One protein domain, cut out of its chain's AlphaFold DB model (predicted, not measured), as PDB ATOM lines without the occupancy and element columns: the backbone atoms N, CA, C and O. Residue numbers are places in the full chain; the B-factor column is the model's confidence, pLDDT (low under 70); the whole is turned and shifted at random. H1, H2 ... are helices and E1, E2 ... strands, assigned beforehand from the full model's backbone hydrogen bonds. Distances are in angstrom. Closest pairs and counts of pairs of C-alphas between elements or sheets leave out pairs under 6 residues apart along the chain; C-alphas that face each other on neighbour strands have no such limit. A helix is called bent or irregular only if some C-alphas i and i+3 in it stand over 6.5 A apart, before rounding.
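This is residues 3 to 65 of the 192 residues of an uncharacterized protein of Pirellula sp. SH-Sr6A (UniProt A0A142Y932). A long bent hairpin, E3 and E4, makes most of the length; near its turn the short strands E2 and E1 extend it into a curled sheet, beyond which sits a small helix, H1. The printed part has 63 residues, with E1, H1, E2, E3, E4 along the chain; the sheet, E1 E2 E4 E3, is mixed, the class mostly strand. It is loose, radius of gyration of the C-alphas 13.9 A, spanning 41 by 22 by 20 A.

E4, residues 55 to 64, and E3, residues 42 to 52, form an antiparallel hairpin; N 57 and O 50 are 2.8 A apart, within hydrogen-bond range. E2, residues 26 to 30, is parallel to E4, N 30 to O 56 2.9 A, and to E1, residues 3 to 5, N 4 to O 27 2.8 A. H1, residues 18 to 23, only grazes the sheet; its closest C-alphas with E2 are Leu 21 and Ile 27, 6.5 A. E1, H1, E2 make a strand-helix-strand unit, parallel neighbours with a helix between, its crossover right-handed. In H1 every O i to N i+4 pair is within hydrogen-bond range.

E3, 26.1 A long, bends by 63 degrees at residue 48. E1 begins at C-alpha 3 (178.332, 174.562, 158.286); E4, 29.0 A long, ends at C-alpha 64 (202.830, 177.554, 163.849).

The printed part has no cut. Links E1 to H1 and E2 to E3 are long. Residues 38 to 41 and 65 have pLDDT under 70.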
ATOM      1  N   GLN A   3     178.644 173.138 158.144       91.69
ATOM      2  CA  GLN A   3     178.332 174.562 158.286       91.69
ATOM      3  C   GLN A   3     177.899 175.173 156.956       91.69
ATOM      4  O   GLN A   3     178.360 174.749 155.896       91.69
ATOM      5  N   PHE A   4     177.035 176.181 157.028       93.50
ATOM      6  CA  PHE A   4     176.625 177.020 155.911       93.50
ATOM      7  C   PHE A   4     176.988 178.469 156.236       93.50
ATOM      8  O   PHE A   4     176.519 179.010 157.236       93.50
ATOM      9  N   LEU A   5     177.837 179.093 155.418       93.00
ATOM     10  CA  LEU A   5     178.247 180.477 155.648       93.00
ATOM     11  C   LEU A   5     177.124 181.432 155.237       93.00
ATOM     12  O   LEU A   5     176.658 181.405 154.097       93.00
ATOM     13  N   THR A   6     176.686 182.269 156.173       92.31
ATOM     14  CA  THR A   6     175.689 183.314 155.917       92.31
ATOM     15  C   THR A   6     176.342 184.539 155.278       92.31
ATOM     16  O   THR A   6     177.562 184.621 155.119       92.31
ATOM     17  N   LYS A   7     175.535 185.550 154.954       90.81
ATOM     18  CA  LYS A   7     176.068 186.893 154.704       90.81
ATOM     19  C   LYS A   7     176.703 187.453 155.997       90.81
ATOM     20  O   LYS A   7     176.386 186.965 157.088       90.81
ATOM     21  N   PRO A   8     177.579 188.475 155.909       89.12
ATOM     22  CA  PRO A   8     178.235 189.063 157.084       89.12
ATOM     23  C   PRO A   8     177.275 189.649 158.131       89.12
ATOM     24  O   PRO A   8     177.635 189.766 159.296       89.12
ATOM     25  N   ASP A   9     176.055 190.007 157.728       91.50
ATOM     26  CA  ASP A   9     174.989 190.495 158.613       91.50
ATOM     27  C   ASP A   9     174.169 189.365 159.269       91.50
ATOM     28  O   ASP A   9     173.203 189.633 159.981       91.50
ATOM     29  N   GLY A  10     174.534 188.101 159.027       89.38
ATOM     30  CA  GLY A  10     173.829 186.920 159.522       89.38
ATOM     31  C   GLY A  10     172.622 186.498 158.690       89.38
ATOM     32  O   GLY A  10     172.020 185.464 158.981       89.38
ATOM     33  N   SER A  11     172.266 187.246 157.643       93.62
ATOM     34  CA  SER A  11     171.133 186.887 156.792       93.62
ATOM     35  C   SER A  11     171.477 185.755 155.818       93.62
ATOM     36  O   SER A  11     172.618 185.588 155.365       93.62
ATOM     37  N   LEU A  12     170.468 184.947 155.491       92.50
ATOM     38  CA  LEU A  12     170.596 183.881 154.506       92.50
ATOM     39  C   LEU A  12     170.541 184.453 153.075       92.50
ATOM     40  O   LEU A  12     169.928 185.500 152.837       92.50
ATOM     41  N   PRO A  13     171.195 183.801 152.098       91.19
ATOM     42  CA  PRO A  13     170.955 184.067 150.684       91.19
ATOM     43  C   PRO A  13     169.487 183.847 150.310       91.19
ATOM     44  O   PRO A  13     168.796 183.024 150.911       91.19
ATOM     45  N   ASP A  14     169.022 184.569 149.295       93.75
ATOM     46  CA  ASP A  14     167.627 184.513 148.869       93.75
ATOM     47  C   ASP A  14     167.246 183.082 148.453       93.75
ATOM     48  O   ASP A  14     167.977 182.412 147.722       93.75
ATOM     49  N   GLY A  15     166.094 182.610 148.931       91.12
ATOM     50  CA  GLY A  15     165.597 181.261 148.647       91.12
ATOM     51  C   GLY A  15     166.151 180.151 149.547       91.12
ATOM     52  O   GLY A  15     165.722 179.010 149.387       91.12
ATOM     53  N   ILE A  16     167.042 180.468 150.496       93.56
ATOM     54  CA  ILE A  16     167.505 179.538 151.534       93.56
ATOM     55  C   ILE A  16     166.778 179.829 152.849       93.56
ATOM     56  O   ILE A  16     166.787 180.965 153.325       93.56
ATOM     57  N   THR A  17     166.173 178.805 153.455       94.50
ATOM     58  CA  THR A  17     165.529 178.911 154.777       94.50
ATOM     59  C   THR A  17     166.275 178.110 155.842       94.50
ATOM     60  O   THR A  17     167.057 177.208 155.531       94.50
ATOM     61  N   ILE A  18     166.034 178.428 157.117       92.00
ATOM     62  CA  ILE A  18     166.649 177.707 158.240       92.00
ATOM     63  C   ILE A  18     166.212 176.237 158.233       92.00
ATOM     64  O   ILE A  18     167.052 175.357 158.380       92.00
ATOM     65  N   GLU A  19     164.938 175.955 157.955       94.56
ATOM     66  CA  GLU A  19     164.394 174.591 157.934       94.56
ATOM     67  C   GLU A  19     165.078 173.720 156.869       94.56
ATOM     68  O   GLU A  19     165.311 172.527 157.080       94.56
ATOM     69  N   GLN A  20     165.445 174.309 155.725       94.69
ATOM     70  CA  GLN A  20     166.211 173.610 154.692       94.69
ATOM     71  C   GLN A  20     167.614 173.253 155.193       94.69
ATOM     72  O   GLN A  20     168.044 172.111 155.019       94.69
ATOM     73  N   LEU A  21     168.310 174.196 155.839       93.50
ATOM     74  CA  LEU A  21     169.632 173.947 156.419       93.50
ATOM     75  C   LEU A  21     169.568 172.861 157.500       93.50
ATOM     76  O   LEU A  21     170.365 171.923 157.470       93.50
ATOM     77  N   GLU A  22     168.574 172.928 158.386       92.69
ATOM     78  CA  GLU A  22     168.343 171.930 159.433       92.69
ATOM     79  C   GLU A  22     168.072 170.539 158.847       92.69
ATOM     80  O   GLU A  22     168.670 169.560 159.297       92.69
ATOM     81  N   SER A  23     167.260 170.442 157.786       95.19
ATOM     82  CA  SER A  23     166.983 169.167 157.102       95.19
ATOM     83  C   SER A  23     168.236 168.526 156.484       95.19
ATOM     84  O   SER A  23     168.313 167.305 156.342       95.19
ATOM     85  N   LEU A  24     169.241 169.347 156.158       94.75
ATOM     86  CA  LEU A  24     170.540 168.935 155.625       94.75
ATOM     87  C   LEU A  24     171.604 168.732 156.719       94.75
ATOM     88  O   LEU A  24     172.737 168.346 156.409       94.75
ATOM     89  N   GLY A  25     171.264 168.987 157.988       93.31
ATOM     90  CA  GLY A  25     172.201 168.943 159.110       93.31
ATOM     91  C   GLY A  25     173.281 170.028 159.043       93.31
ATOM     92  O   GLY A  25     174.419 169.784 159.455       93.31
ATOM     93  N   LEU A  26     172.950 171.191 158.473       93.44
ATOM     94  CA  LEU A  26     173.811 172.368 158.370       93.44
ATOM     95  C   LEU A  26     173.432 173.401 159.432       93.44
ATOM     96  O   LEU A  26     172.253 173.685 159.627       93.44
ATOM     97  N   ILE A  27     174.434 174.012 160.063       93.69
ATOM     98  CA  ILE A  27     174.231 175.194 160.911       93.69
ATOM     99  C   ILE A  27     174.595 176.477 160.148       93.69
ATOM    100  O   ILE A  27     175.623 176.492 159.463       93.69
ATOM    101  N   PRO A  28     173.796 177.552 160.245       94.94
ATOM    102  CA  PRO A  28     174.172 178.851 159.701       94.94
ATOM    103  C   PRO A  28     175.281 179.473 160.557       94.94
ATOM    104  O   PRO A  28     175.156 179.540 161.779       94.94
ATOM    105  N   VAL A  29     176.359 179.922 159.917       95.31
ATOM    106  CA  VAL A  29     177.546 180.493 160.566       95.31
ATOM    107  C   VAL A  29     177.888 181.835 159.926       95.31
ATOM    108  O   VAL A  29     178.058 181.912 158.708       95.31
ATOM    109  N   ILE A  30     178.032 182.881 160.740       93.38
ATOM    110  CA  ILE A  30     178.479 184.196 160.272       93.38
ATOM    111  C   ILE A  30     179.978 184.134 159.960       93.38
ATOM    112  O   ILE A  30     180.759 183.796 160.858       93.38
ATOM    113  N   PRO A  31     180.408 184.462 158.728       92.19
ATOM    114  CA  PRO A  31     181.822 184.494 158.393       92.19
ATOM    115  C   PRO A  31     182.530 185.610 159.167       92.19
ATOM    116  O   PRO A  31     182.025 186.726 159.288       92.19
ATOM    117  N   THR A  32     183.726 185.318 159.666       91.88
ATOM    118  CA  THR A  32     184.613 186.298 160.302       91.88
ATOM    119  C   THR A  32     185.864 186.453 159.451       91.88
ATOM    120  O   THR A  32     186.271 185.520 158.760       91.88
ATOM    121  N   LEU A  33     186.480 187.636 159.470       87.06
ATOM    122  CA  LEU A  33     187.738 187.831 158.753       87.06
ATOM    123  C   LEU A  33     188.827 186.945 159.376       87.06
ATOM    124  O   LEU A  33     188.937 186.924 160.607       87.06
ATOM    125  N   PRO A  34     189.631 186.241 158.562       84.31
ATOM    126  CA  PRO A  34     190.795 185.543 159.078       84.31
ATOM    127  C   PRO A  34     191.756 186.553 159.722       84.31
ATOM    128  O   PRO A  34     191.845 187.701 159.265       84.31
ATOM    129  N   PRO A  35     192.467 186.163 160.791       84.44
ATOM    130  CA  PRO A  35     193.483 187.012 161.393       84.44
ATOM    131  C   PRO A  35     194.557 187.373 160.361       84.44
ATOM    132  O   PRO A  35     194.955 186.551 159.538       84.44
ATOM    133  N   ALA A  36     195.037 188.617 160.410       80.06
ATOM    134  CA  ALA A  36     196.190 189.028 159.621       80.06
ATOM    135  C   ALA A  36     197.435 188.371 160.218       80.06
ATOM    136  O   ALA A  36     197.860 188.732 161.317       80.06
ATOM    137  N   VAL A  37     197.986 187.394 159.510       75.88
ATOM    138  CA  VAL A  37     199.150 186.647 159.969       75.88
ATOM    139  C   VAL A  37     200.275 186.671 158.950       75.88
ATOM    140  O   VAL A  37     200.074 186.943 157.766       75.88
ATOM    141  N   ASP A  38     201.469 186.365 159.440       68.62
ATOM    142  CA  ASP A  38     202.609 186.054 158.602       68.62
ATOM    143  C   ASP A  38     202.509 184.594 158.134       68.62
ATOM    144  O   ASP A  38     202.865 183.667 158.867       68.62
ATOM    145  N   ASN A  39     202.020 184.398 156.907       60.81
ATOM    146  CA  ASN A  39     201.868 183.074 156.290       60.81
ATOM    147  C   ASN A  39     203.198 182.304 156.174       60.81
ATOM    148  O   ASN A  39     203.192 181.122 155.840       60.81
ATOM    149  N   ALA A  40     204.337 182.953 156.436       50.75
ATOM    150  CA  ALA A  40     205.637 182.306 156.490       50.75
ATOM    151  C   ALA A  40     205.871 181.474 157.765       50.75
ATOM    152  O   ALA A  40     206.763 180.627 157.772       50.75
ATOM    153  N   HIS A  41     205.116 181.718 158.842       55.81
ATOM    154  CA  HIS A  41     205.344 181.074 160.145       55.81
ATOM    155  C   HIS A  41     204.105 180.427 160.742       55.81
ATOM    156  O   HIS A  41     204.239 179.654 161.688       55.81
ATOM    157  N   VAL A  42     202.916 180.758 160.244       70.19
ATOM    158  CA  VAL A  42     201.667 180.226 160.775       70.19
ATOM    159  C   VAL A  42     200.683 179.893 159.658       70.19
ATOM    160  O   VAL A  42     200.576 180.633 158.679       70.19
ATOM    161  N   CYS A  43     199.955 178.790 159.811       74.31
ATOM    162  CA  CYS A  43     198.786 178.486 158.997       74.31
ATOM    163  C   CYS A  43     197.526 179.019 159.686       74.31
ATOM    164  O   CYS A  43     197.462 179.147 160.913       74.31
ATOM    165  N   VAL A  44     196.526 179.367 158.876       82.06
ATOM    166  CA  VAL A  44     195.209 179.786 159.359       82.06
ATOM    167  C   VAL A  44     194.186 178.771 158.894       82.06
ATOM    168  O   VAL A  44     193.825 178.747 157.719       82.06
ATOM    169  N   ASP A  45     193.688 177.972 159.828       82.50
ATOM    170  CA  ASP A  45     192.698 176.937 159.553       82.50
ATOM    171  C   ASP A  45     191.342 177.287 160.155       82.50
ATOM    172  O   ASP A  45     191.226 178.005 161.149       82.50
ATOM    173  N   THR A  46     190.269 176.792 159.541       83.75
ATOM    174  CA  THR A  46     188.921 177.002 160.087       83.75
ATOM    175  C   THR A  46     188.679 176.031 161.242       83.75
ATOM    176  O   THR A  46     188.803 174.820 161.069       83.75
ATOM    177  N   GLN A  47     188.284 176.544 162.408       88.38
ATOM    178  CA  GLN A  47     187.904 175.725 163.562       88.38
ATOM    179  C   GLN A  47     186.395 175.498 163.646       88.38
ATOM    180  O   GLN A  47     185.602 176.052 162.882       88.38
ATOM    181  N   SER A  48     185.999 174.664 164.614       91.19
ATOM    182  CA  SER A  48     184.595 174.550 165.003       91.19
ATOM    183  C   SER A  48     184.051 175.944 165.344       91.19
ATOM    184  O   SER A  48     184.677 176.642 166.139       91.19
ATOM    185  N   PRO A  49     182.914 176.359 164.756       92.88
ATOM    186  CA  PRO A  49     182.311 177.657 165.027       92.88
ATOM    187  C   PRO A  49     182.067 177.887 166.520       92.88
ATOM    188  O   PRO A  49     181.790 176.943 167.262       92.88
ATOM    189  N   VAL A  50     182.094 179.148 166.948       94.81
ATOM    190  CA  VAL A  50     181.784 179.539 168.328       94.81
ATOM    191  C   VAL A  50     180.357 180.072 168.409       94.81
ATOM    192  O   VAL A  50     179.952 180.915 167.608       94.81
ATOM    193  N   LEU A  51     179.586 179.591 169.386       94.94
ATOM    194  CA  LEU A  51     178.254 180.114 169.675       94.94
ATOM    195  C   LEU A  51     178.375 181.322 170.608       94.94
ATOM    196  O   LEU A  51     178.818 181.187 171.747       94.94
ATOM    197  N   SER A  52     177.945 182.492 170.143       94.00
ATOM    198  CA  SER A  52     177.912 183.724 170.932       94.00
ATOM    199  C   SER A  52     176.552 184.394 170.779       94.00
ATOM    200  O   SER A  52     176.093 184.639 169.666       94.00
ATOM    201  N   ASN A  53     175.870 184.655 171.897       91.69
ATOM    202  CA  ASN A  53     174.532 185.264 171.922       91.69
ATOM    203  C   ASN A  53     173.495 184.555 171.022       91.69
ATOM    204  O   ASN A  53     172.657 185.203 170.402       91.69
ATOM    205  N   GLY A  54     173.552 183.221 170.940       91.00
ATOM    206  CA  GLY A  54     172.627 182.419 170.127       91.00
ATOM    207  C   GLY A  54     172.945 182.387 168.627       91.00
ATOM    208  O   GLY A  54     172.187 181.790 167.869       91.00
ATOM    209  N   VAL A  55     174.062 182.981 168.201       92.31
ATOM    210  CA  VAL A  55     174.512 183.017 166.806       92.31
ATOM    211  C   VAL A  55     175.870 182.331 166.684       92.31
ATOM    212  O   VAL A  55     176.756 182.540 167.515       92.31
ATOM    213  N   TRP A  56     176.040 181.489 165.665       95.00
ATOM    214  CA  TRP A  56     177.316 180.832 165.392       95.00
ATOM    215  C   TRP A  56     178.218 181.734 164.550       95.00
ATOM    216  O   TRP A  56     177.801 182.244 163.511       95.00
ATOM    217  N   PHE A  57     179.467 181.887 164.975       93.50
ATOM    218  CA  PHE A  57     180.496 182.651 164.276       93.50
ATOM    219  C   PHE A  57     181.619 181.733 163.817       93.50
ATOM    220  O   PHE A  57     182.033 180.829 164.547       93.50
ATOM    221  N   GLN A  58     182.131 181.986 162.615       93.88
ATOM    222  CA  GLN A  58     183.316 181.308 162.112       93.88
ATOM    223  C   GLN A  58     184.504 181.633 163.023       93.88
ATOM    224  O   GLN A  58     184.687 182.779 163.441       93.88
ATOM    225  N   GLN A  59     185.304 180.617 163.328       92.31
ATOM    226  CA  GLN A  59     186.504 180.740 164.141       92.31
ATOM    227  C   GLN A  59     187.713 180.260 163.341       92.31
ATOM    228  O   GLN A  59     187.604 179.350 162.518       92.31
ATOM    229  N   TRP A  60     188.862 180.869 163.615       89.88
ATOM    230  CA  TRP A  60     190.134 180.557 162.983       89.88
ATOM    231  C   TRP A  60     191.115 180.016 164.028       89.88
ATOM    232  O   TRP A  60     191.229 180.583 165.116       89.88
ATOM    233  N   ALA A  61     191.802 178.926 163.699       85.81
ATOM    234  CA  ALA A  61     193.046 178.522 164.339       85.81
ATOM    235  C   ALA A  61     194.183 179.319 163.714       85.81
ATOM    236  O   ALA A  61     194.168 179.562 162.509       85.81
ATOM    237  N   VAL A  62     195.178 179.677 164.517       85.38
ATOM    238  CA  VAL A  62     196.482 180.101 164.014       85.38
ATOM    239  C   VAL A  62     197.491 179.149 164.621       85.38
ATOM    240  O   VAL A  62     197.696 179.176 165.836       85.38
ATOM    241  N   GLU A  63     198.068 178.286 163.800       79.12
ATOM    242  CA  GLU A  63     199.024 177.276 164.251       79.12
ATOM    243  C   GLU A  63     200.396 177.579 163.649       79.12
ATOM    244  O   GLU A  63     200.465 177.986 162.489       79.12
ATOM    245  N   PRO A  64     201.495 177.451 164.415       74.25
ATOM    246  CA  PRO A  64     202.830 177.554 163.849       74.25
ATOM    247  C   PRO A  64     203.013 176.476 162.785       74.25
ATOM    248  O   PRO A  64     202.706 175.315 163.036       74.25
ATOM    249  N   ILE A  65     203.547 176.845 161.623       66.69
ATOM    250  CA  ILE A  65     203.950 175.851 160.632       66.69
ATOM    251  C   ILE A  65     205.182 175.145 161.191       66.69
ATOM    252  O   ILE A  65     206.228 175.775 161.383       66.69
TER     253      ILE A  65